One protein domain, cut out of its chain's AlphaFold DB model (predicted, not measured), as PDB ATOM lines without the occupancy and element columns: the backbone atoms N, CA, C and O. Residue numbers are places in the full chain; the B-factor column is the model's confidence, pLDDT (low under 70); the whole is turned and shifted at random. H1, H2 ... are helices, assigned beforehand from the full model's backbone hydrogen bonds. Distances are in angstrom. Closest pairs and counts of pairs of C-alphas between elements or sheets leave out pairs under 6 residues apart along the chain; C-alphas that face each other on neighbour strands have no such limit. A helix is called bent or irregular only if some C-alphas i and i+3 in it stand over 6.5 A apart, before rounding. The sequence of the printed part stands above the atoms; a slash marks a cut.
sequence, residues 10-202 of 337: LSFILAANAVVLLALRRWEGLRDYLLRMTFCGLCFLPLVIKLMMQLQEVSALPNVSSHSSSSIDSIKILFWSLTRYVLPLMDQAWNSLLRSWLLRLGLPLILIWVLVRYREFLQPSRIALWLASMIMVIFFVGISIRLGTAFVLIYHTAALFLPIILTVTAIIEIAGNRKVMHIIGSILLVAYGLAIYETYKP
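This is residues 10 to 202 of the 337 residues of an uncharacterized protein of Olavius sp. associated proteobacterium Delta 1 (UniProt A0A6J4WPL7). The bent helix H2 forms a long arm on one side of a spread-out group of helices; in the middle lies the hairpin of H7 and H8, with H1 and H4 packing on it. H9 makes a corner with H8 on the other side. The printed part has 193 residues with nine named helices, H1 to H9, and no named strand: all helix. It is only just compact, close to loose, with a radius of gyration of the C-alphas of 19.4 A and spans of 51 by 48 by 30 A.

Find C-alpha 27 at (13.419, 44.332, 20.130), where H2, residues 27 to 59, begins. By its hydrogen bonds it was assigned as one helix, but it is bent: C-alphas 43 and 46 are 7.4 A apart, between arms H2a, 27 to 43, and H2b, 46 to 59. Before it look for H1, 10 to 23; after it come H3, 62 to 66, H4, 71 to 86, H5, 95 to 116, 30.1 A, H6, 118 to 121, H7, 124 to 147, 34.2 A, and H8, 157 to 174. H8 is only just irregular, with C-alphas 159 and 162 6.9 A apart. H9, 178 to 200, runs 32.5 A to C-alpha 200 at (50.319, 22.763, 41.991).

H2a, with residues 27 to 34 alone, touches H1 in a hairpin, closest C-alphas Leu 30 and Leu 21, 5.6 A. H1 touches H7, closest C-alphas Ala 16 and Ala 132, 4.7 A. H7 touches H8, closest C-alphas Ser 133 and Pro 163, 5.4 A, opposite ways at a shallow tilt of 33 degrees, only just short of steep. H4 touches H8, closest C-alphas Tyr 85 and Phe 161, 6.2 A. H9 only just touches H8, only at the corner, with 3 pairs of C-alphas within 8 A. H5 is near H8; H3 and H6 are passed over. O i to N i+4 pairs are within hydrogen-bond range throughout H1, H2a, H2b, H4, H7 and H9, in 17 of 18 in H5 and 11 of 14 in H8; H3 has 0 of 1, and 0 of 2 O i to N i+3 pairs.

The C-alphas farthest apart, Pro 62 and Lys 179, are 55.2 A apart. The printed part has no cut and no long link; pLDDT is under 70 at residues 62 to 68 and 90 to 95.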
ATOM      1  N   LEU A  10      24.761  31.893  36.751       89.50
ATOM      2  CA  LEU A  10      24.363  31.862  35.339       89.50
ATOM      3  C   LEU A  10      23.197  32.818  35.061       89.50
ATOM      4  O   LEU A  10      23.130  33.393  33.977       89.50
ATOM      5  N   SER A  11      22.327  33.066  36.047       91.75
ATOM      6  CA  SER A  11      21.252  34.060  35.919       91.75
ATOM      7  C   SER A  11      21.783  35.465  35.608       91.75
ATOM      8  O   SER A  11      21.124  36.219  34.897       91.75
ATOM      9  N   PHE A  12      23.005  35.801  36.042       94.75
ATOM     10  CA  PHE A  12      23.629  37.091  35.744       94.75
ATOM     11  C   PHE A  12      24.013  37.217  34.280       94.75
ATOM     12  O   PHE A  12      23.828  38.280  33.696       94.75
ATOM     13  N   ILE A  13      24.505  36.133  33.676       95.06
ATOM     14  CA  ILE A  13      24.786  36.076  32.238       95.06
ATOM     15  C   ILE A  13      23.479  36.264  31.464       95.06
ATOM     16  O   ILE A  13      23.423  37.014  30.491       95.06
ATOM     17  N   LEU A  14      22.402  35.622  31.923       95.69
ATOM     18  CA  LEU A  14      21.098  35.722  31.276       95.69
ATOM     19  C   LEU A  14      20.513  37.141  31.382       95.69
ATOM     20  O   LEU A  14      20.015  37.681  30.391       95.69
ATOM     21  N   ALA A  15      20.613  37.778  32.546       96.56
ATOM     22  CA  ALA A  15      20.204  39.167  32.723       96.56
ATOM     23  C   ALA A  15      21.069  40.126  31.883       96.56
ATOM     24  O   ALA A  15      20.542  41.009  31.208       96.56
ATOM     25  N   ALA A  16      22.384  39.904  31.850       97.62
ATOM     26  CA  ALA A  16      23.320  40.664  31.029       97.62
ATOM     27  C   ALA A  16      22.966  40.601  29.533       97.62
ATOM     28  O   ALA A  16      22.926  41.637  28.872       97.62
ATOM     29  N   ASN A  17      22.617  39.422  29.008       97.62
ATOM     30  CA  ASN A  17      22.194  39.263  27.614       97.62
ATOM     31  C   ASN A  17      20.898  40.024  27.286       97.62
ATOM     32  O   ASN A  17      20.803  40.628  26.218       97.62
ATOM     33  N   ALA A  18      19.918  40.051  28.198       98.19
ATOM     34  CA  ALA A  18      18.706  40.855  28.010       98.19
ATOM     35  C   ALA A  18      19.037  42.352  27.902       98.19
ATOM     36  O   ALA A  18      18.558  43.034  26.995       98.19
ATOM     37  N   VAL A  19      19.907  42.848  28.789       98.25
ATOM     38  CA  VAL A  19      20.359  44.248  28.778       98.25
ATOM     39  C   VAL A  19      21.126  44.574  27.494       98.25
ATOM     40  O   VAL A  19      20.936  45.646  26.923       98.25
ATOM     41  N   VAL A  20      21.934  43.642  26.983       98.25
ATOM     42  CA  VAL A  20      22.617  43.782  25.688       98.25
ATOM     43  C   VAL A  20      21.633  43.914  24.529       98.25
ATOM     44  O   VAL A  20      21.770  44.830  23.718       98.25
ATOM     45  N   LEU A  21      20.632  43.033  24.442       98.31
ATOM     46  CA  LEU A  21      19.618  43.099  23.383       98.31
ATOM     47  C   LEU A  21      18.834  44.415  23.441       98.31
ATOM     48  O   LEU A  21      18.587  45.025  22.399       98.31
ATOM     49  N   LEU A  22      18.507  44.874  24.653       98.19
ATOM     50  CA  LEU A  22      17.851  46.156  24.892       98.19
ATOM     51  C   LEU A  22      18.716  47.339  24.428       98.19
ATOM     52  O   LEU A  22      18.249  48.181  23.662       98.19
ATOM     53  N   ALA A  23      19.986  47.390  24.837       97.44
ATOM     54  CA  ALA A  23      20.900  48.478  24.487       97.44
ATOM     55  C   ALA A  23      21.201  48.542  22.983       97.44
ATOM     56  O   ALA A  23      21.294  49.627  22.412       97.44
ATOM     57  N   LEU A  24      21.287  47.384  22.320       97.44
ATOM     58  CA  LEU A  24      21.430  47.284  20.866       97.44
ATOM     59  C   LEU A  24      20.104  47.465  20.107       97.44
ATOM     60  O   LEU A  24      20.087  47.315  18.886       97.44
ATOM     61  N   ARG A  25      19.001  47.778  20.806       97.69
ATOM     62  CA  ARG A  25      17.653  47.988  20.247       97.69
ATOM     63  C   ARG A  25      17.148  46.810  19.399       97.69
ATOM     64  O   ARG A  25      16.411  46.996  18.434       97.69
ATOM     65  N   ARG A  26      17.531  45.580  19.757       97.62
ATOM     66  CA  ARG A  26      17.108  44.342  19.079       97.62
ATOM     67  C   ARG A  26      15.797  43.823  19.672       97.62
ATOM     68  O   ARG A  26      15.776  42.777  20.312       97.62
ATOM     69  N   TRP A  27      14.713  44.571  19.475       98.12
ATOM     70  CA  TRP A  27      13.419  44.332  20.130       98.12
ATOM     71  C   TRP A  27      12.817  42.951  19.859       98.12
ATOM     72  O   TRP A  27      12.331  42.314  20.788       98.12
ATOM     73  N   GLU A  28      12.890  42.460  18.620       98.12
ATOM     74  CA  GLU A  28      12.390  41.122  18.267       98.12
ATOM     75  C   GLU A  28      13.175  40.027  18.994       98.12
ATOM     76  O   GLU A  28      12.592  39.190  19.679       98.12
ATOM     77  N   GLY A  29      14.509  40.104  18.942       98.00
ATOM     78  CA  GLY A  29      15.382  39.182  19.666       98.00
ATOM     79  C   GLY A  29      15.179  39.250  21.180       98.00
ATOM     80  O   GLY A  29      15.182  38.214  21.838       98.00
ATOM     81  N   LEU A  30      14.956  40.445  21.738       98.19
ATOM     82  CA  LEU A  30      14.640  40.627  23.155       98.19
ATOM     83  C   LEU A  30      13.308  39.969  23.523       98.19
ATOM     84  O   LEU A  30      13.245  39.281  24.535       98.19
ATOM     85  N   ARG A  31      12.258  40.146  22.714       98.38
ATOM     86  CA  ARG A  31      10.951  39.519  22.948       98.38
ATOM     87  C   ARG A  31      11.073  37.999  22.969       98.38
ATOM     88  O   ARG A  31      10.632  37.366  23.925       98.38
ATOM     89  N   ASP A  32      11.703  37.424  21.950       98.12
ATOM     90  CA  ASP A  32      11.868  35.973  21.837       98.12
ATOM     91  C   ASP A  32      12.737  35.422  22.976       98.12
ATOM     92  O   ASP A  32      12.447  34.364  23.540       98.12
ATOM     93  N   TYR A  33      13.775  36.166  23.359       97.94
ATOM     94  CA  TYR A  33      14.612  35.851  24.509       97.94
ATOM     95  C   TYR A  33      13.813  35.856  25.815       97.94
ATOM     96  O   TYR A  33      13.880  34.887  26.571       97.94
ATOM     97  N   LEU A  34      13.030  36.908  26.074       98.06
ATOM     98  CA  LEU A  34      12.220  37.037  27.284       98.06
ATOM     99  C   LEU A  34      11.174  35.926  27.382       98.06
ATOM    100  O   LEU A  34      11.054  35.337  28.447       98.06
ATOM    101  N   LEU A  35      10.497  35.567  26.286       97.69
ATOM    102  CA  LEU A  35       9.533  34.460  26.275       97.69
ATOM    103  C   LEU A  35      10.181  33.127  26.680       97.69
ATOM    104  O   LEU A  35       9.650  32.400  27.523       97.69
ATOM    105  N   ARG A  36      11.363  32.823  26.130       97.62
ATOM    106  CA  ARG A  36      12.126  31.617  26.498       97.62
ATOM    107  C   ARG A  36      12.599  31.676  27.949       97.62
ATOM    108  O   ARG A  36      12.527  30.682  28.666       97.62
ATOM    109  N   MET A  37      13.043  32.846  28.396       96.69
ATOM    110  CA  MET A  37      13.483  33.062  29.769       96.69
ATOM    111  C   MET A  37      12.347  32.980  30.783       96.69
ATOM    112  O   MET A  37      12.584  32.498  31.886       96.69
ATOM    113  N   THR A  38      11.124  33.381  30.430       96.19
ATOM    114  CA  THR A  38       9.940  33.184  31.274       96.19
ATOM    115  C   THR A  38       9.706  31.699  31.516       96.19
ATOM    116  O   THR A  38       9.531  31.297  32.663       96.19
ATOM    117  N   PHE A  39       9.783  30.870  30.471       95.94
ATOM    118  CA  PHE A  39       9.665  29.420  30.619       95.94
ATOM    119  C   PHE A  39      10.765  28.846  31.525       95.94
ATOM    120  O   PHE A  39      10.462  28.160  32.501       95.94
ATOM    121  N   CYS A  40      12.032  29.199  31.278       94.56
ATOM    122  CA  CYS A  40      13.142  28.791  32.145       94.56
ATOM    123  C   CYS A  40      12.942  29.249  33.599       94.56
ATOM    124  O   CYS A  40      13.182  28.478  34.525       94.56
ATOM    125  N   GLY A  41      12.481  30.485  33.806       93.12
ATOM    126  CA  GLY A  41      12.218  31.057  35.125       93.12
ATOM    127  C   GLY A  41      11.118  30.318  35.882       93.12
ATOM    128  O   GLY A  41      11.278  30.055  37.070       93.12
ATOM    129  N   LEU A  42      10.048  29.907  35.193       95.31
ATOM    130  CA  LEU A  42       8.989  29.081  35.779       95.31
ATOM    131  C   LEU A  42       9.520  27.708  36.209       95.31
ATOM    132  O   LEU A  42       9.254  27.279  37.330       95.31
ATOM    133  N   CYS A  43      10.335  27.052  35.376       93.44
ATOM    134  CA  CYS A  43      10.977  25.786  35.742       93.44
ATOM    135  C   CYS A  43      11.951  25.930  36.924       93.44
ATOM    136  O   CYS A  43      12.154  24.981  37.678       93.44
ATOM    137  N   PHE A  44      12.552  27.108  37.097       91.75
ATOM    138  CA  PHE A  44      13.532  27.382  38.149       91.75
ATOM    139  C   PHE A  44      12.918  27.939  39.443       91.75
ATOM    140  O   PHE A  44      13.618  28.069  40.448       91.75
ATOM    141  N   LEU A  45      11.615  28.243  39.450       93.81
ATOM    142  CA  LEU A  45      10.908  28.832  40.591       93.81
ATOM    143  C   LEU A  45      11.100  28.050  41.907       93.81
ATOM    144  O   LEU A  45      11.395  28.692  42.918       93.81
ATOM    145  N   PRO A  46      11.031  26.699  41.938       92.50
ATOM    146  CA  PRO A  46      11.260  25.948  43.177       92.50
ATOM    147  C   PRO A  46      12.651  26.191  43.772       92.50
ATOM    148  O   PRO A  46      12.816  26.256  44.990       92.50
ATOM    149  N   LEU A  47      13.658  26.369  42.915       88.06
ATOM    150  CA  LEU A  47      15.025  26.613  43.353       88.06
ATOM    151  C   LEU A  47      15.207  28.041  43.884       88.06
ATOM    152  O   LEU A  47      15.927  28.239  44.858       88.06
ATOM    153  N   VAL A  48      14.510  29.025  43.304       89.19
ATOM    154  CA  VAL A  48      14.475  30.402  43.828       89.19
ATOM    155  C   VAL A  48      13.877  30.434  45.235       89.19
ATOM    156  O   VAL A  48      14.428  31.095  46.110       89.19
ATOM    157  N   ILE A  49      12.800  29.679  45.477       92.12
ATOM    158  CA  ILE A  49      12.188  29.567  46.811       92.12
ATOM    159  C   ILE A  49      13.190  28.970  47.806       92.12
ATOM    160  O   ILE A  49      13.415  29.546  48.869       92.12
ATOM    161  N   LYS A  50      13.861  27.869  47.438       88.81
ATOM    162  CA  LYS A  50      14.905  27.255  48.274       88.81
ATOM    163  C   LYS A  50      16.045  28.234  48.579       88.81
ATOM    164  O   LYS A  50      16.498  28.308  49.718       88.81
ATOM    165  N   LEU A  51      16.481  29.009  47.586       85.50
ATOM    166  CA  LEU A  51      17.512  30.031  47.761       85.50
ATOM    167  C   LEU A  51      17.049  31.137  48.717       85.50
ATOM    168  O   LEU A  51      17.819  31.545  49.579       85.50
ATOM    169  N   MET A  52      15.800  31.598  48.623       88.88
ATOM    170  CA  MET A  52      15.253  32.578  49.568       88.88
ATOM    171  C   MET A  52      15.225  32.048  51.004       88.88
ATOM    172  O   MET A  52      15.601  32.782  51.916       88.88
ATOM    173  N   MET A  53      14.857  30.780  51.205       88.31
ATOM    174  CA  MET A  53      14.914  30.143  52.527       88.31
ATOM    175  C   MET A  53      16.354  30.076  53.055       88.31
ATOM    176  O   MET A  53      16.617  30.473  54.186       88.31
ATOM    177  N   GLN A  54      17.312  29.677  52.215       83.75
ATOM    178  CA  GLN A  54      18.728  29.644  52.585       83.75
ATOM    179  C   GLN A  54      19.281  31.045  52.896       83.75
ATOM    180  O   GLN A  54      20.085  31.209  53.810       83.75
ATOM    181  N   LEU A  55      18.848  32.073  52.162       83.31
ATOM    182  CA  LEU A  55      19.224  33.459  52.434       83.31
ATOM    183  C   LEU A  55      18.663  33.951  53.769       83.31
ATOM    184  O   LEU A  55      19.372  34.651  54.486       83.31
ATOM    185  N   GLN A  56      17.434  33.567  54.119       86.94
ATOM    186  CA  GLN A  56      16.855  33.871  55.428       86.94
ATOM    187  C   GLN A  56      17.666  33.217  56.552       86.94
ATOM    188  O   GLN A  56      18.045  33.910  57.495       86.94
ATOM    189  N   GLU A  57      18.021  31.937  56.409       83.31
ATOM    190  CA  GLU A  57      18.879  31.224  57.366       83.31
ATOM    191  C   GLU A  57      20.243  31.902  57.534       83.31
ATOM    192  O   GLU A  57      20.696  32.108  58.656       83.31
ATOM    193  N   VAL A  58      20.881  32.301  56.429       79.94
ATOM    194  CA  VAL A  58      22.172  33.002  56.458       79.94
ATOM    195  C   VAL A  58      22.045  34.393  57.080       79.94
ATOM    196  O   VAL A  58      22.898  34.789  57.869       79.94
ATOM    197  N   SER A  59      20.985  35.136  56.756       79.69
ATOM    198  CA  SER A  59      20.756  36.482  57.296       79.69
ATOM    199  C   SER A  59      20.442  36.488  58.794       79.69
ATOM    200  O   SER A  59      20.685  37.490  59.463       79.69
ATOM    201  N   ALA A  60      19.942  35.371  59.329       81.88
ATOM    202  CA  ALA A  60      19.691  35.194  60.754       81.88
ATOM    203  C   ALA A  60      20.977  34.947  61.566       81.88
ATOM    204  O   ALA A  60      20.933  34.945  62.796       81.88
ATOM    205  N   LEU A  61      22.125  34.741  60.908       77.81
ATOM    206  CA  LEU A  61      23.390  34.494  61.588       77.81
ATOM    207  C   LEU A  61      23.968  35.803  62.167       77.81
ATOM    208  O   LEU A  61      24.265  36.733  61.411       77.81
ATOM    209  N   PRO A  62      24.206  35.883  63.492       68.75
ATOM    210  CA  PRO A  62      24.524  37.133  64.192       68.75
ATOM    211  C   PRO A  62      25.847  37.796  63.769       68.75
ATOM    212  O   PRO A  62      26.001  39.003  63.924       68.75
ATOM    213  N   ASN A  63      26.784  37.041  63.186       66.44
ATOM    214  CA  ASN A  63      28.081  37.577  62.747       66.44
ATOM    215  C   ASN A  63      28.106  38.013  61.273       66.44
ATOM    216  O   ASN A  63      29.047  38.682  60.853       66.44
ATOM    217  N   VAL A  64      27.088  37.660  60.479       64.56
ATOM    218  CA  VAL A  64      27.011  38.079  59.067       64.56
ATOM    219  C   VAL A  64      26.551  39.536  58.963       64.56
ATOM    220  O   VAL A  64      27.011  40.270  58.092       64.56
ATOM    221  N   SER A  65      25.699  39.990  59.883       58.34
ATOM    222  CA  SER A  65      25.182  41.363  59.916       58.34
ATOM    223  C   SER A  65      26.170  42.385  60.492       58.34
ATOM    224  O   SER A  65      26.117  43.556  60.114       58.34
ATOM    225  N   SER A  66      27.095  41.966  61.364       58.91
ATOM    226  CA  SER A  66      28.088  42.865  61.976       58.91
ATOM    227  C   SER A  66      29.218  43.256  61.018       58.91
ATOM    228  O   SER A  66      29.789  44.336  61.147       58.91
ATOM    229  N   HIS A  67      29.486  42.434  60.001       64.31
ATOM    230  CA  HIS A  67      30.396  42.760  58.908       64.31
ATOM    231  C   HIS A  67      29.601  43.277  57.711       64.31
ATOM    232  O   HIS A  67      29.579  42.650  56.649       64.31
ATOM    233  N   SER A  68      28.946  44.436  57.861       63.75
ATOM    234  CA  SER A  68      28.482  45.169  56.682       63.75
ATOM    235  C   SER A  68      29.718  45.525  55.856       63.75
ATOM    236  O   SER A  68      30.467  46.452  56.161       63.75
ATOM    237  N   SER A  69      30.015  44.700  54.851       71.62
ATOM    238  CA  SER A  69      31.172  44.935  54.005       71.62
ATOM    239  C   SER A  69      30.947  46.271  53.327       71.62
ATOM    240  O   SER A  69      29.957  46.434  52.606       71.62
ATOM    241  N   SER A  70      31.849  47.222  53.564       88.06
ATOM    242  CA  SER A  70      31.813  48.499  52.871       88.06
ATOM    243  C   SER A  70      31.680  48.231  51.372       88.06
ATOM    244  O   SER A  70      32.324  47.320  50.837       88.06
ATOM    245  N   SER A  71      30.867  49.019  50.663       90.75
ATOM    246  CA  SER A  71      30.768  48.928  49.199       90.75
ATOM    247  C   SER A  71      32.154  48.971  48.546       90.75
ATOM    248  O   SER A  71      32.395  48.319  47.532       90.75
ATOM    249  N   ILE A  72      33.095  49.674  49.184       91.62
ATOM    250  CA  ILE A  72      34.500  49.742  48.789       91.62
ATOM    251  C   ILE A  72      35.178  48.367  48.872       91.62
ATOM    252  O   ILE A  72      35.906  48.003  47.954       91.62
ATOM    253  N   ASP A  73      34.946  47.586  49.925       89.25
ATOM    254  CA  ASP A  73      35.572  46.270  50.100       89.25
ATOM    255  C   ASP A  73      35.001  45.236  49.127       89.25
ATOM    256  O   ASP A  73      35.753  44.449  48.552       89.25
ATOM    257  N   SER A  74      33.697  45.316  48.844       90.75
ATOM    258  CA  SER A  74      33.062  44.537  47.774       90.75
ATOM    259  C   SER A  74      33.695  44.822  46.409       90.75
ATOM    260  O   SER A  74      34.072  43.898  45.683       90.75
ATOM    261  N   ILE A  75      33.881  46.103  46.074       92.50
ATOM    262  CA  ILE A  75      34.549  46.512  44.832       92.50
ATOM    263  C   ILE A  75      36.005  46.038  44.825       92.50
ATOM    264  O   ILE A  75      36.446  45.490  43.820       92.50
ATOM    265  N   LYS A  76      36.747  46.190  45.931       90.44
ATOM    266  CA  LYS A  76      38.144  45.737  46.038       90.44
ATOM    267  C   LYS A  76      38.282  44.235  45.812       90.44
ATOM    268  O   LYS A  76      39.191  43.828  45.094       90.44
ATOM    269  N   ILE A  77      37.405  43.414  46.389       88.88
ATOM    270  CA  ILE A  77      37.465  41.947  46.265       88.88
ATOM    271  C   ILE A  77      37.116  41.491  44.853       88.88
ATOM    272  O   ILE A  77      37.792  40.619  44.294       88.88
ATOM    273  N   LEU A  78      36.110  42.107  44.233       92.44
ATOM    274  CA  LEU A  78      35.781  41.815  42.841       92.44
ATOM    275  C   LEU A  78      36.883  42.270  41.909       92.44
ATOM    276  O   LEU A  78      37.349  41.483  41.097       92.44
ATOM    277  N   PHE A  79      37.372  43.489  42.083       91.75
ATOM    278  CA  PHE A  79      38.530  43.977  41.359       91.75
ATOM    279  C   PHE A  79      39.733  43.045  41.529       91.75
ATOM    280  O   PHE A  79      40.406  42.722  40.553       91.75
ATOM    281  N   TRP A  80      39.965  42.534  42.740       88.25
ATOM    282  CA  TRP A  80      41.021  41.566  43.001       88.25
ATOM    283  C   TRP A  80      40.816  40.259  42.232       88.25
ATOM    284  O   TRP A  80      41.743  39.805  41.557       88.25
ATOM    285  N   SER A  81      39.595  39.729  42.227       90.62
ATOM    286  CA  SER A  81      39.221  38.545  41.444       90.62
ATOM    287  C   SER A  81      39.421  38.769  39.940       90.62
ATOM    288  O   SER A  81      40.053  37.955  39.273       90.62
ATOM    289  N   LEU A  82      38.971  39.915  39.420       91.88
ATOM    290  CA  LEU A  82      39.129  40.305  38.018       91.88
ATOM    291  C   LEU A  82      40.600  40.411  37.626       91.88
ATOM    292  O   LEU A  82      41.011  39.858  36.608       91.88
ATOM    293  N   THR A  83      41.422  41.067  38.449       89.19
ATOM    294  CA  THR A  83      42.862  41.154  38.181       89.19
ATOM    295  C   THR A  83      43.529  39.784  38.189       89.19
ATOM    296  O   THR A  83      44.434  39.576  37.395       89.19
ATOM    297  N   ARG A  84      43.056  38.829  39.003       88.81
ATOM    298  CA  ARG A  84      43.580  37.457  39.016       88.81
ATOM    299  C   ARG A  84      43.229  36.689  37.739       88.81
ATOM    300  O   ARG A  84      44.021  35.864  37.301       88.81
ATOM    301  N   TYR A  85      42.086  36.990  37.117       91.12
ATOM    302  CA  TYR A  85      41.735  36.456  35.796       91.12
ATOM    303  C   TYR A  85      42.557  37.075  34.671       91.12
ATOM    304  O   TYR A  85      42.793  36.435  33.661       91.12
ATOM    305  N   VAL A  86      43.009  38.316  34.790       90.38
ATOM    306  CA  VAL A  86      43.834  38.906  33.723       90.38
ATOM    307  C   VAL A  86      45.314  38.579  33.934       90.38
ATOM    308  O   VAL A  86      46.032  38.332  32.974       90.38
ATOM    309  N   LEU A  87      45.767  38.545  35.188       88.44
ATOM    310  CA  LEU A  87      47.167  38.421  35.592       88.44
ATOM    311  C   LEU A  87      47.294  37.426  36.767       88.44
ATOM    312  O   LEU A  87      47.377  37.838  37.929       88.44
ATOM    313  N   PRO A  88      47.332  36.109  36.499       85.50
ATOM    314  CA  PRO A  88      47.259  35.080  37.543       85.50
ATOM    315  C   PRO A  88      48.507  35.007  38.443       85.50
ATOM    316  O   PRO A  88      48.433  34.476  39.546       85.50
ATOM    317  N   LEU A  89      49.639  35.581  38.020       78.19
ATOM    318  CA  LEU A  89      50.893  35.570  38.783       78.19
ATOM    319  C   LEU A  89      50.932  36.545  39.971       78.19
ATOM    320  O   LEU A  89      51.874  36.484  40.755       78.19
ATOM    321  N   MET A  90      49.947  37.437  40.136       64.06
ATOM    322  CA  MET A  90      50.057  38.586  41.053       64.06
ATOM    323  C   MET A  90      49.832  38.297  42.548       64.06
ATOM    324  O   MET A  90      49.674  39.234  43.330       64.06
ATOM    325  N   ASP A  91      49.802  37.032  42.957       67.75
ATOM    326  CA  ASP A  91      49.424  36.651  44.322       67.75
ATOM    327  C   ASP A  91      50.607  36.573  45.304       67.75
ATOM    328  O   ASP A  91      50.427  36.664  46.514       67.75
ATOM    329  N   GLN A  92      51.839  36.459  44.795       66.44
ATOM    330  CA  GLN A  92      53.048  36.448  45.628       66.44
ATOM    331  C   GLN A  92      53.490  37.867  46.037       66.44
ATOM    332  O   GLN A  92      53.272  38.832  45.303       66.44
ATOM    333  N   ALA A  93      54.166  37.987  47.188       58.03
ATOM    334  CA  ALA A  93      54.553  39.248  47.845       58.03
ATOM    335  C   ALA A  93      55.285  40.276  46.951       58.03
ATOM    336  O   ALA A  93      55.158  41.479  47.166       58.03
ATOM    337  N   TRP A  94      55.992  39.824  45.913       53.84
ATOM    338  CA  TRP A  94      56.706  40.680  44.954       53.84
ATOM    339  C   TRP A  94      55.771  41.481  44.025       53.84
ATOM    340  O   TRP A  94      56.200  42.420  43.356       53.84
ATOM    341  N   ASN A  95      54.474  41.162  44.002       64.12
ATOM    342  CA  ASN A  95      53.539  41.682  43.010       64.12
ATOM    343  C   ASN A  95      52.676  42.854  43.470       64.12
ATOM    344  O   ASN A  95      52.045  43.476  42.621       64.12
ATOM    345  N   SER A  96      52.621  43.197  44.760       74.44
ATOM    346  CA  SER A  96      51.770  44.309  45.224       74.44
ATOM    347  C   SER A  96      52.197  45.646  44.603       74.44
ATOM    348  O   SER A  96      51.355  46.414  44.129       74.44
ATOM    349  N   LEU A  97      53.511  45.873  44.505       81.12
ATOM    350  CA  LEU A  97      54.113  47.043  43.865       81.12
ATOM    351  C   LEU A  97      53.851  47.068  42.360       81.12
ATOM    352  O   LEU A  97      53.226  48.014  41.881       81.12
ATOM    353  N   LEU A  98      54.263  46.032  41.620       81.06
ATOM    354  CA  LEU A  98      54.064  45.966  40.168       81.06
ATOM    355  C   LEU A  98      52.580  46.084  39.800       81.06
ATOM    356  O   LEU A  98      52.222  46.803  38.872       81.06
ATOM    357  N   ARG A  99      51.705  45.442  40.578       78.94
ATOM    358  CA  ARG A  99      50.252  45.550  40.431       78.94
ATOM    359  C   ARG A  99      49.778  46.975  40.624       78.94
ATOM    360  O   ARG A  99      49.034  47.479  39.791       78.94
ATOM    361  N   SER A 100      50.208  47.638  41.697       81.00
ATOM    362  CA  SER A 100      49.821  49.027  41.948       81.00
ATOM    363  C   SER A 100      50.252  49.952  40.804       81.00
ATOM    364  O   SER A 100      49.464  50.793  40.384       81.00
ATOM    365  N   TRP A 101      51.444  49.742  40.236       85.75
ATOM    366  CA  TRP A 101      51.951  50.507  39.096       85.75
ATOM    367  C   TRP A 101      51.193  50.217  37.801       85.75
ATOM    368  O   TRP A 101      50.767  51.157  37.133       85.75
ATOM    369  N   LEU A 102      50.955  48.942  37.479       83.38
ATOM    370  CA  LEU A 102      50.156  48.543  36.316       83.38
ATOM    371  C   LEU A 102      48.746  49.129  36.374       83.38
ATOM    372  O   LEU A 102      48.211  49.537  35.353       83.38
ATOM    373  N   LEU A 103      48.154  49.223  37.561       83.50
ATOM    374  CA  LEU A 103      46.833  49.818  37.721       83.50
ATOM    375  C   LEU A 103      46.871  51.345  37.643       83.50
ATOM    376  O   LEU A 103      46.054  51.930  36.938       83.50
ATOM    377  N   ARG A 104      47.826  51.996  38.319       87.00
ATOM    378  CA  ARG A 104      47.951  53.463  38.343       87.00
ATOM    379  C   ARG A 104      48.324  54.049  36.985       87.00
ATOM    380  O   ARG A 104      47.826  55.114  36.652       87.00
ATOM    381  N   LEU A 105      49.184  53.378  36.221       91.31
ATOM    382  CA  LEU A 105      49.630  53.846  34.905       91.31
ATOM    383  C   LEU A 105      48.833  53.210  33.766       91.31
ATOM    384  O   LEU A 105      48.469  53.890  32.812       91.31
ATOM    385  N   GLY A 106      48.523  51.918  33.867       87.12
ATOM    386  CA  GLY A 106      47.832  51.189  32.806       87.12
ATOM    387  C   GLY A 106      46.391  51.644  32.610       87.12
ATOM    388  O   GLY A 106      45.983  51.810  31.467       87.12
ATOM    389  N   LEU A 107      45.624  51.912  33.679       87.56
ATOM    390  CA  LEU A 107      44.230  52.357  33.532       87.56
ATOM    391  C   LEU A 107      44.107  53.714  32.813       87.56
ATOM    392  O   LEU A 107      43.333  53.780  31.857       87.56
ATOM    393  N   PRO A 108      44.863  54.773  33.177       91.56
ATOM    394  CA  PRO A 108      44.848  56.026  32.422       91.56
ATOM    395  C   PRO A 108      45.292  55.855  30.972       91.56
ATOM    396  O   PRO A 108      44.668  56.423  30.082       91.56
ATOM    397  N   LEU A 109      46.333  55.053  30.714       91.38
ATOM    398  CA  LEU A 109      46.803  54.795  29.352       91.38
ATOM    399  C   LEU A 109      45.736  54.089  28.512       91.38
ATOM    400  O   LEU A 109      45.481  54.507  27.386       91.38
ATOM    401  N   ILE A 110      45.067  53.077  29.073       89.25
ATOM    402  CA  ILE A 110      43.940  52.398  28.425       89.25
ATOM    403  C   ILE A 110      42.803  53.390  28.178       89.25
ATOM    404  O   ILE A 110      42.257  53.402  27.082       89.25
ATOM    405  N   LEU A 111      42.466  54.251  29.143       89.88
ATOM    406  CA  LEU A 111      41.394  55.236  28.997       89.88
ATOM    407  C   LEU A 111      41.695  56.260  27.894       89.88
ATOM    408  O   LEU A 111      40.858  56.475  27.022       89.88
ATOM    409  N   ILE A 112      42.888  56.863  27.899       91.69
ATOM    410  CA  ILE A 112      43.339  57.787  26.845       91.69
ATOM    411  C   ILE A 112      43.261  57.088  25.489       91.69
ATOM    412  O   ILE A 112      42.760  57.642  24.514       91.69
ATOM    413  N   TRP A 113      43.718  55.843  25.438       88.56
ATOM    414  CA  TRP A 113      43.723  55.061  24.222       88.56
ATOM    415  C   TRP A 113      42.307  54.734  23.710       88.56
ATOM    416  O   TRP A 113      42.036  54.901  22.518       88.56
ATOM    417  N   VAL A 114      41.379  54.377  24.605       87.75
ATOM    418  CA  VAL A 114      39.946  54.202  24.310       87.75
ATOM    419  C   VAL A 114      39.351  55.484  23.733       87.75
ATOM    420  O   VAL A 114      38.642  55.436  22.729       87.75
ATOM    421  N   LEU A 115      39.665  56.637  24.332       90.69
ATOM    422  CA  LEU A 115      39.177  57.940  23.879       90.69
ATOM    423  C   LEU A 115      39.694  58.286  22.475       90.69
ATOM    424  O   LEU A 115      38.921  58.741  21.633       90.69
ATOM    425  N   VAL A 116      40.968  58.006  22.180       92.00
ATOM    426  CA  VAL A 116      41.561  58.231  20.849       92.00
ATOM    427  C   VAL A 116      40.947  57.310  19.785       92.00
ATOM    428  O   VAL A 116      40.785  57.714  18.635       92.00
ATOM    429  N   ARG A 117      40.567  56.081  20.152       90.12
ATOM    430  CA  ARG A 117      40.041  55.054  19.232       90.12
ATOM    431  C   ARG A 117      38.527  54.842  19.339       90.12
ATOM    432  O   ARG A 117      38.023  53.820  18.877       90.12
ATOM    433  N   TYR A 118      37.775  55.801  19.883       91.25
ATOM    434  CA  TYR A 118      36.370  55.607  20.276       91.25
ATOM    435  C   TYR A 118      35.460  55.017  19.176       91.25
ATOM    436  O   TYR A 118      34.546  54.253  19.472       91.25
ATOM    437  N   ARG A 119      35.701  55.319  17.891       91.38
ATOM    438  CA  ARG A 119      34.896  54.780  16.777       91.38
ATOM    439  C   ARG A 119      35.037  53.273  16.617       91.38
ATOM    440  O   ARG A 119      34.046  52.585  16.401       91.38
ATOM    441  N   GLU A 120      36.259  52.763  16.739       90.38
ATOM    442  CA  GLU A 120      36.522  51.323  16.715       90.38
ATOM    443  C   GLU A 120      35.945  50.657  17.958       90.38
ATOM    444  O   GLU A 120      35.528  49.497  17.912       90.38
ATOM    445  N   PHE A 121      35.862  51.406  19.058       88.81
ATOM    446  CA  PHE A 121      35.221  50.912  20.256       88.81
ATOM    447  C   PHE A 121      33.706  50.690  20.057       88.81
ATOM    448  O   PHE A 121      33.156  49.684  20.490       88.81
ATOM    449  N   LEU A 122      33.013  51.557  19.323       92.75
ATOM    450  CA  LEU A 122      31.550  51.514  19.191       92.75
ATOM    451  C   LEU A 122      30.994  50.424  18.243       92.75
ATOM    452  O   LEU A 122      29.864  50.533  17.768       92.75
ATOM    453  N   GLN A 123      31.739  49.349  17.967       95.50
ATOM    454  CA  GLN A 123      31.205  48.221  17.198       95.50
ATOM    455  C   GLN A 123      30.152  47.441  18.013       95.50
ATOM    456  O   GLN A 123      30.401  47.129  19.180       95.50
ATOM    457  N   PRO A 124      29.007  47.039  17.422       96.12
ATOM    458  CA  PRO A 124      27.920  46.382  18.159       96.12
ATOM    459  C   PRO A 124      28.328  45.119  18.931       96.12
ATOM    460  O   PRO A 124      27.853  44.899  20.043       96.12
ATOM    461  N   SER A 125      29.222  44.297  18.371       95.94
ATOM    462  CA  SER A 125      29.743  43.085  19.026       95.94
ATOM    463  C   SER A 125      30.570  43.400  20.275       95.94
ATOM    464  O   SER A 125      30.478  42.696  21.278       95.94
ATOM    465  N   ARG A 126      31.350  44.485  20.233       95.25
ATOM    466  CA  ARG A 126      32.195  44.943  21.341       95.25
ATOM    467  C   ARG A 126      31.358  45.597  22.435       95.25
ATOM    468  O   ARG A 126      31.512  45.251  23.603       95.25
ATOM    469  N   ILE A 127      30.390  46.435  22.048       95.69
ATOM    470  CA  ILE A 127      29.394  47.008  22.967       95.69
ATOM    471  C   ILE A 127      28.659  45.896  23.724       95.69
ATOM    472  O   ILE A 127      28.542  45.973  24.945       95.69
ATOM    473  N   ALA A 128      28.206  44.850  23.022       96.94
ATOM    474  CA  ALA A 128      27.555  43.699  23.647       96.94
ATOM    475  C   ALA A 128      28.433  43.057  24.729       96.94
ATOM    476  O   ALA A 128      27.980  42.829  25.848       96.94
ATOM    477  N   LEU A 129      29.699  42.801  24.409       96.88
ATOM    478  CA  LEU A 129      30.641  42.150  25.309       96.88
ATOM    479  C   LEU A 129      30.950  42.987  26.560       96.88
ATOM    480  O   LEU A 129      30.950  42.460  27.677       96.88
ATOM    481  N   TRP A 130      31.189  44.290  26.393       95.38
ATOM    482  CA  TRP A 130      31.481  45.184  27.516       95.38
ATOM    483  C   TRP A 130      30.279  45.384  28.407       95.38
ATOM    484  O   TRP A 130      30.406  45.314  29.627       95.38
ATOM    485  N   LEU A 131      29.109  45.598  27.804       96.88
ATOM    486  CA  LEU A 131      27.883  45.781  28.555       96.88
ATOM    487  C   LEU A 131      27.532  44.506  29.320       96.88
ATOM    488  O   LEU A 131      27.203  44.591  30.499       96.88
ATOM    489  N   ALA A 132      27.692  43.329  28.705       97.25
ATOM    490  CA  ALA A 132      27.484  42.068  29.403       97.25
ATOM    491  C   ALA A 132      28.422  41.923  30.611       97.25
ATOM    492  O   ALA A 132      27.964  41.679  31.727       97.25
ATOM    493  N   SER A 133      29.723  42.146  30.406       97.12
ATOM    494  CA  SER A 133      30.731  42.063  31.470       97.12
ATOM    495  C   SER A 133      30.454  43.060  32.598       97.12
ATOM    496  O   SER A 133      30.493  42.695  33.771       97.12
ATOM    497  N   MET A 134      30.117  44.306  32.256       96.62
ATOM    498  CA  MET A 134      29.804  45.367  33.214       96.62
ATOM    499  C   MET A 134      28.565  45.028  34.046       96.62
ATOM    500  O   MET A 134      28.604  45.145  35.268       96.62
ATOM    501  N   ILE A 135      27.483  44.570  33.411       97.88
ATOM    502  CA  ILE A 135      26.250  44.187  34.109       97.88
ATOM    503  C   ILE A 135      26.499  43.008  35.050       97.88
ATOM    504  O   ILE A 135      26.042  43.034  36.193       97.88
ATOM    505  N   MET A 136      27.278  42.010  34.627       96.94
ATOM    506  CA  MET A 136      27.656  40.915  35.519       96.94
ATOM    507  C   MET A 136      28.465  41.415  36.721       96.94
ATOM    508  O   MET A 136      28.164  41.029  37.847       96.94
ATOM    509  N   VAL A 137      29.448  42.301  36.514       96.25
ATOM    510  CA  VAL A 137      30.210  42.906  37.619       96.25
ATOM    511  C   VAL A 137      29.282  43.664  38.570       96.25
ATOM    512  O   VAL A 137      29.399  43.482  39.777       96.25
ATOM    513  N   ILE A 138      28.324  44.443  38.058       96.38
ATOM    514  CA  ILE A 138      27.334  45.158  38.880       96.38
ATOM    515  C   ILE A 138      26.508  44.180  39.723       96.38
ATOM    516  O   ILE A 138      26.337  44.413  40.919       96.38
ATOM    517  N   PHE A 139      26.044  43.066  39.152       95.75
ATOM    518  CA  PHE A 139      25.318  42.045  39.913       95.75
ATOM    519  C   PHE A 139      26.176  41.403  41.003       95.75
ATOM    520  O   PHE A 139      25.716  41.246  42.135       95.75
ATOM    521  N   PHE A 140      27.435  41.080  40.703       94.75
ATOM    522  CA  PHE A 140      28.362  40.556  41.702       94.75
ATOM    523  C   PHE A 140      28.660  41.576  42.808       94.75
ATOM    524  O   PHE A 140      28.710  41.187  43.975       94.75
ATOM    525  N   VAL A 141      28.817  42.866  42.482       94.62
ATOM    526  CA  VAL A 141      28.970  43.943  43.478       94.62
ATOM    527  C   VAL A 141      27.716  44.011  44.346       94.62
ATOM    528  O   VAL A 141      27.822  44.010  45.568       94.62
ATOM    529  N   GLY A 142      26.531  43.999  43.731       93.56
ATOM    530  CA  GLY A 142      25.251  44.036  44.435       93.56
ATOM    531  C   GLY A 142      25.073  42.867  45.404       93.56
ATOM    532  O   GLY A 142      24.712  43.088  46.558       93.56
ATOM    533  N   ILE A 143      25.387  41.638  44.977       90.69
ATOM    534  CA  ILE A 143      25.364  40.470  45.867       90.69
ATOM    535  C   ILE A 143      26.414  40.585  46.969       90.69
ATOM    536  O   ILE A 143      26.093  40.300  48.117       90.69
ATOM    537  N   SER A 144      27.634  41.026  46.655       89.31
ATOM    538  CA  SER A 144      28.692  41.182  47.664       89.31
ATOM    539  C   SER A 144      28.280  42.172  48.756       89.31
ATOM    540  O   SER A 144      28.457  41.884  49.932       89.31
ATOM    541  N   ILE A 145      27.649  43.291  48.377       90.25
ATOM    542  CA  ILE A 145      27.130  44.291  49.322       90.25
ATOM    543  C   ILE A 145      25.991  43.714  50.172       90.25
ATOM    544  O   ILE A 145      25.883  44.035  51.352       90.25
ATOM    545  N   ARG A 146      25.120  42.884  49.585       87.75
ATOM    546  CA  ARG A 146      23.929  42.355  50.270       87.75
ATOM    547  C   ARG A 146      24.203  41.151  51.161       87.75
ATOM    548  O   ARG A 146      23.577  41.047  52.208       87.75
ATOM    549  N   LEU A 147      25.070  40.239  50.731       84.44
ATOM    550  CA  LEU A 147      25.355  38.988  51.439       84.44
ATOM    551  C   LEU A 147      26.664  39.041  52.226       84.44
ATOM    552  O   LEU A 147      26.902  38.182  53.067       84.44
ATOM    553  N   GLY A 148      27.510  40.031  51.958       85.75
ATOM    554  CA  GLY A 148      28.870  40.091  52.464       85.75
ATOM    555  C   GLY A 148      29.859  39.417  51.515       85.75
ATOM    556  O   GLY A 148      29.553  38.511  50.732       85.75
ATOM    557  N   THR A 149      31.104  39.862  51.603       86.12
ATOM    558  CA  THR A 149      32.182  39.448  50.700       86.12
ATOM    559  C   THR A 149      32.614  37.995  50.890       86.12
ATOM    560  O   THR A 149      33.105  37.375  49.948       86.12
ATOM    561  N   ALA A 150      32.356  37.410  52.064       79.94
ATOM    562  CA  ALA A 150      32.625  36.002  52.356       79.94
ATOM    563  C   ALA A 150      31.843  35.032  51.448       79.94
ATOM    564  O   ALA A 150      32.295  33.911  51.211       79.94
ATOM    565  N   PHE A 151      30.698  35.459  50.905       78.81
ATOM    566  CA  PHE A 151      29.880  34.648  49.996       78.81
ATOM    567  C   PHE A 151      30.296  34.792  48.532       78.81
ATOM    568  O   PHE A 151      29.932  33.962  47.705       78.81
ATOM    569  N   VAL A 152      31.120  35.787  48.196       82.62
ATOM    570  CA  VAL A 152      31.609  36.026  46.832       82.62
ATOM    571  C   VAL A 152      33.079  35.621  46.735       82.62
ATOM    572  O   VAL A 152      33.975  36.406  46.441       82.62
ATOM    573  N   LEU A 153      33.326  34.340  47.017       80.19
ATOM    574  CA  LEU A 153      34.620  33.696  46.779       80.19
ATOM    575  C   LEU A 153      34.957  33.629  45.284       80.19
ATOM    576  O   LEU A 153      34.080  33.662  44.420       80.19
ATOM    577  N   ILE A 154      36.243  33.433  44.986       81.62
ATOM    578  CA  ILE A 154      36.765  33.407  43.612       81.62
ATOM    579  C   ILE A 154      36.101  32.361  42.701       81.62
ATOM    580  O   ILE A 154      36.059  32.515  41.481       81.62
ATOM    581  N   TYR A 155      35.575  31.286  43.287       84.38
ATOM    582  CA  TYR A 155      34.889  30.226  42.549       84.38
ATOM    583  C   TYR A 155      33.506  30.678  42.060       84.38
ATOM    584  O   TYR A 155      33.044  30.223  41.020       84.38
ATOM    585  N   HIS A 156      32.858  31.601  42.777       88.06
ATOM    586  CA  HIS A 156      31.563  32.161  42.391       88.06
ATOM    587  C   HIS A 156      31.713  33.172  41.257       88.06
ATOM    588  O   HIS A 156      30.902  33.212  40.335       88.06
ATOM    589  N   THR A 157      32.801  33.943  41.272       93.19
ATOM    590  CA  THR A 157      33.128  34.902  40.214       93.19
ATOM    591  C   THR A 157      33.660  34.237  38.945       93.19
ATOM    592  O   THR A 157      33.844  34.926  37.948       93.19
ATOM    593  N   ALA A 158      33.823  32.906  38.911       92.12
ATOM    594  CA  ALA A 158      34.282  32.177  37.725       92.12
ATOM    595  C   ALA A 158      33.394  32.417  36.489       92.12
ATOM    596  O   ALA A 158      33.890  32.395  35.366       92.12
ATOM    597  N   ALA A 159      32.106  32.732  36.677       92.69
ATOM    598  CA  ALA A 159      31.215  33.139  35.586       92.69
ATOM    599  C   ALA A 159      31.686  34.423  34.867       92.69
ATOM    600  O   ALA A 159      31.411  34.597  33.681       92.69
ATOM    601  N   LEU A 160      32.420  35.307  35.554       94.62
ATOM    602  CA  LEU A 160      33.034  36.507  34.974       94.62
ATOM    603  C   LEU A 160      34.294  36.204  34.166       94.62
ATOM    604  O   LEU A 160      34.698  37.050  33.375       94.62
ATOM    605  N   PHE A 161      34.918  35.036  34.336       93.75
ATOM    606  CA  PHE A 161      36.204  34.731  33.709       93.75
ATOM    607  C   PHE A 161      36.167  34.948  32.193       93.75
ATOM    608  O   PHE A 161      36.927  35.754  31.660       93.75
ATOM    609  N   LEU A 162      35.239  34.279  31.501       94.44
ATOM    610  CA  LEU A 162      35.157  34.346  30.046       94.44
ATOM    611  C   LEU A 162      34.790  35.758  29.533       94.44
ATOM    612  O   LEU A 162      35.533  36.264  28.694       94.44
ATOM    613  N   PRO A 163      33.733  36.439  30.030       95.56
ATOM    614  CA  PRO A 163      33.414  37.810  29.614       95.56
ATOM    615  C   PRO A 163      34.571  38.799  29.804       95.56
ATOM    616  O   PRO A 163      34.823  39.645  28.945       95.56
ATOM    617  N   ILE A 164      35.315  38.667  30.903       95.25
ATOM    618  CA  ILE A 164      36.423  39.566  31.236       95.25
ATOM    619  C   ILE A 164      37.635  39.298  30.350       95.25
ATOM    620  O   ILE A 164      38.192  40.247  29.799       95.25
ATOM    621  N   ILE A 165      38.010  38.030  30.144       93.44
ATOM    622  CA  ILE A 165      39.076  37.667  29.201       93.44
ATOM    623  C   ILE A 165      38.731  38.158  27.797       93.44
ATOM    624  O   ILE A 165      39.551  38.826  27.171       93.44
ATOM    625  N   LEU A 166      37.507  37.902  27.328       94.69
ATOM    626  CA  LEU A 166      37.062  38.369  26.021       94.69
ATOM    627  C   LEU A 166      37.120  39.900  25.937       94.69
ATOM    628  O   LEU A 166      37.622  40.435  24.950       94.69
ATOM    629  N   THR A 167      36.673  40.613  26.975       94.50
ATOM    630  CA  THR A 167      36.736  42.083  27.035       94.50
ATOM    631  C   THR A 167      38.172  42.583  26.910       94.50
ATOM    632  O   THR A 167      38.438  43.477  26.109       94.50
ATOM    633  N   VAL A 168      39.115  41.977  27.636       91.31
ATOM    634  CA  VAL A 168      40.539  42.321  27.546       91.31
ATOM    635  C   VAL A 168      41.090  42.012  26.156       91.31
ATOM    636  O   VAL A 168      41.777  42.851  25.579       91.31
ATOM    637  N   THR A 169      40.757  40.860  25.567       91.12
ATOM    638  CA  THR A 169      41.204  40.533  24.205       91.12
ATOM    639  C   THR A 169      40.639  41.490  23.159       91.12
ATOM    640  O   THR A 169      41.383  41.889  22.271       91.12
ATOM    641  N   ALA A 170      39.385  41.934  23.297       92.88
ATOM    642  CA  ALA A 170      38.780  42.928  22.414       92.88
ATOM    643  C   ALA A 170      39.468  44.298  22.543       92.88
ATOM    644  O   ALA A 170      39.697  44.967  21.537       92.88
ATOM    645  N   ILE A 171      39.853  44.698  23.762       90.62
ATOM    646  CA  ILE A 171      40.673  45.896  23.994       90.62
ATOM    647  C   ILE A 171      42.029  45.740  23.298       90.62
ATOM    648  O   ILE A 171      42.457  46.653  22.612       90.62
ATOM    649  N   ILE A 172      42.699  44.592  23.400       88.94
ATOM    650  CA  ILE A 172      43.992  44.388  22.725       88.94
ATOM    651  C   ILE A 172      43.827  44.366  21.194       88.94
ATOM    652  O   ILE A 172      44.669  44.900  20.477       88.94
ATOM    653  N   GLU A 173      42.746  43.783  20.678       90.75
ATOM    654  CA  GLU A 173      42.456  43.713  19.241       90.75
ATOM    655  C   GLU A 173      42.293  45.106  18.617       90.75
ATOM    656  O   GLU A 173      42.820  45.355  17.532       90.75
ATOM    657  N   ILE A 174      41.639  46.040  19.320       89.88
ATOM    658  CA  ILE A 174      41.499  47.434  18.866       89.88
ATOM    659  C   ILE A 174      42.881  48.112  18.707       89.88
ATOM    660  O   ILE A 174      43.027  49.046  17.923       89.88
ATOM    661  N   ALA A 175      43.950  47.617  19.358       83.56
ATOM    662  CA  ALA A 175      45.316  48.122  19.151       83.56
ATOM    663  C   ALA A 175      45.849  47.840  17.740       83.56
ATOM    664  O   ALA A 175      46.872  48.401  17.345       83.56
ATOM    665  N   GLY A 176      45.159  46.999  16.963       78.94
ATOM    666  CA  GLY A 176      45.338  46.849  15.520       78.94
ATOM    667  C   GLY A 176      46.614  46.121  15.098       78.94
ATOM    668  O   GLY A 176      46.815  45.867  13.913       78.94
ATOM    669  N   ASN A 177      47.483  45.743  16.039       85.88
ATOM    670  CA  ASN A 177      48.740  45.070  15.742       85.88
ATOM    671  C   ASN A 177      48.674  43.585  16.124       85.88
ATOM    672  O   ASN A 177      48.843  43.217  17.288       85.88
ATOM    673  N   ARG A 178      48.500  42.713  15.121       89.75
ATOM    674  CA  ARG A 178      48.502  41.248  15.303       89.75
ATOM    675  C   ARG A 178      49.748  40.746  16.039       89.75
ATOM    676  O   ARG A 178      49.641  39.837  16.855       89.75
ATOM    677  N   LYS A 179      50.922  41.353  15.808       91.06
ATOM    678  CA  LYS A 179      52.156  40.975  16.521       91.06
ATOM    679  C   LYS A 179      52.027  41.248  18.018       91.06
ATOM    680  O   LYS A 179      52.394  40.397  18.818       91.06
ATOM    681  N   VAL A 180      51.455  42.393  18.395       86.50
ATOM    682  CA  VAL A 180      51.201  42.743  19.802       86.50
ATOM    683  C   VAL A 180      50.215  41.762  20.433       86.50
ATOM    684  O   VAL A 180      50.469  41.295  21.539       86.50
ATOM    685  N   MET A 181      49.153  41.366  19.720       88.31
ATOM    686  CA  MET A 181      48.226  40.329  20.200       88.31
ATOM    687  C   MET A 181      48.936  39.000  20.474       88.31
ATOM    688  O   MET A 181      48.731  38.415  21.533       88.31
ATOM    689  N   HIS A 182      49.788  38.530  19.557       90.19
ATOM    690  CA  HIS A 182      50.543  37.290  19.756       90.19
ATOM    691  C   HIS A 182      51.533  37.388  20.918       90.19
ATOM    692  O   HIS A 182      51.641  36.443  21.697       90.19
ATOM    693  N   ILE A 183      52.220  38.525  21.071       90.94
ATOM    694  CA  ILE A 183      53.140  38.763  22.192       90.94
ATOM    695  C   ILE A 183      52.373  38.730  23.515       90.94
ATOM    696  O   ILE A 183      52.736  37.967  24.405       90.94
ATOM    697  N   ILE A 184      51.285  39.496  23.637       87.62
ATOM    698  CA  ILE A 184      50.485  39.534  24.869       87.62
ATOM    699  C   ILE A 184      49.864  38.165  25.149       87.62
ATOM    700  O   ILE A 184      49.941  37.687  26.276       87.62
ATOM    701  N   GLY A 185      49.312  37.496  24.135       88.75
ATOM    702  CA  GLY A 185      48.773  36.144  24.268       88.75
ATOM    703  C   GLY A 185      49.821  35.138  24.749       88.75
ATOM    704  O   GLY A 185      49.529  34.335  25.629       88.75
ATOM    705  N   SER A 186      51.055  35.228  24.245       91.19
ATOM    706  CA  SER A 186      52.171  34.375  24.681       91.19
ATOM    707  C   SER A 186      52.594  34.682  26.118       91.19
ATOM    708  O   SER A 186      52.785  33.758  26.905       91.19
ATOM    709  N   ILE A 187      52.685  35.965  26.490       89.31
ATOM    710  CA  ILE A 187      52.979  36.393  27.867       89.31
ATOM    711  C   ILE A 187      51.910  35.866  28.824       89.31
ATOM    712  O   ILE A 187      52.249  35.297  29.858       89.31
ATOM    713  N   LEU A 188      50.629  36.013  28.474       87.94
ATOM    714  CA  LEU A 188      49.523  35.497  29.275       87.94
ATOM    715  C   LEU A 188      49.598  33.976  29.388       87.94
ATOM    716  O   LEU A 188      49.509  33.460  30.496       87.94
ATOM    717  N   LEU A 189      49.822  33.256  28.287       91.44
ATOM    718  CA  LEU A 189      49.940  31.796  28.297       91.44
ATOM    719  C   LEU A 189      51.062  31.319  29.230       91.44
ATOM    720  O   LEU A 189      50.834  30.439  30.060       91.44
ATOM    721  N   VAL A 190      52.250  31.922  29.136       92.25
ATOM    722  CA  VAL A 190      53.380  31.616  30.027       92.25
ATOM    723  C   VAL A 190      53.036  31.972  31.471       92.25
ATOM    724  O   VAL A 190      53.279  31.169  32.368       92.25
ATOM    725  N   ALA A 191      52.419  33.132  31.710       88.81
ATOM    726  CA  ALA A 191      52.006  33.549  33.046       88.81
ATOM    727  C   ALA A 191      50.999  32.575  33.673       88.81
ATOM    728  O   ALA A 191      51.123  32.231  34.846       88.81
ATOM    729  N   TYR A 192      50.038  32.086  32.891       90.75
ATOM    730  CA  TYR A 192      49.094  31.054  33.307       90.75
ATOM    731  C   TYR A 192      49.784  29.723  33.594       90.75
ATOM    732  O   TYR A 192      49.519  29.120  34.631       90.75
ATOM    733  N   GLY A 193      50.696  29.284  32.723       93.50
ATOM    734  CA  GLY A 193      51.481  28.068  32.934       93.50
ATOM    735  C   GLY A 193      52.300  28.128  34.225       93.50
ATOM    736  O   GLY A 193      52.263  27.191  35.019       93.50
ATOM    737  N   LEU A 194      52.964  29.257  34.480       91.69
ATOM    738  CA  LEU A 194      53.709  29.503  35.714       91.69
ATOM    739  C   LEU A 194      52.794  29.576  36.942       91.69
ATOM    740  O   LEU A 194      53.122  28.996  37.970       91.69
ATOM    741  N   ALA A 195      51.635  30.232  36.847       89.25
ATOM    742  CA  ALA A 195      50.686  30.308  37.957       89.25
ATOM    743  C   ALA A 195      50.125  28.925  38.324       89.25
ATOM    744  O   ALA A 195      50.028  28.589  39.505       89.25
ATOM    745  N   ILE A 196      49.798  28.104  37.320       91.00
ATOM    746  CA  ILE A 196      49.395  26.706  37.510       91.00
ATOM    747  C   ILE A 196      50.546  25.925  38.144       91.00
ATOM    748  O   ILE A 196      50.339  25.267  39.160       91.00
ATOM    749  N   TYR A 197      51.757  26.030  37.592       92.75
ATOM    750  CA  TYR A 197      52.929  25.356  38.141       92.75
ATOM    751  C   TYR A 197      53.138  25.711  39.615       92.75
ATOM    752  O   TYR A 197      53.145  24.809  40.437       92.75
ATOM    753  N   GLU A 198      53.206  26.990  39.981       89.06
ATOM    754  CA  GLU A 198      53.397  27.416  41.374       89.06
ATOM    755  C   GLU A 198      52.263  26.947  42.298       89.06
ATOM    756  O   GLU A 198      52.520  26.481  43.407       89.06
ATOM    757  N   THR A 199      51.012  26.993  41.828       86.00
ATOM    758  CA  THR A 199      49.848  26.535  42.607       86.00
ATOM    759  C   THR A 199      49.894  25.030  42.885       86.00
ATOM    760  O   THR A 199      49.525  24.591  43.974       86.00
ATOM    761  N   TYR A 200      50.341  24.228  41.913       89.69
ATOM    762  CA  TYR A 200      50.319  22.763  41.991       89.69
ATOM    763  C   TYR A 200      51.685  22.122  42.278       89.69
ATOM    764  O   TYR A 200      51.743  20.916  42.519       89.69
ATOM    765  N   LYS A 201      52.770  22.904  42.330       92.62
ATOM    766  CA  LYS A 201      54.138  22.461  42.644       92.62
ATOM    767  C   LYS A 201      54.244  21.662  43.948       92.62
ATOM    768  O   LYS A 201      54.980  20.679  43.952       92.62
ATOM    769  N   PRO A 202      53.516  21.988  45.036       90.50
ATOM    770  CA  PRO A 202      53.545  21.177  46.258       90.50
ATOM    771  C   PRO A 202      53.030  19.740  46.060       90.50
ATOM    772  O   PRO A 202      53.285  18.873  46.902       90.50
TER     773      PRO A 202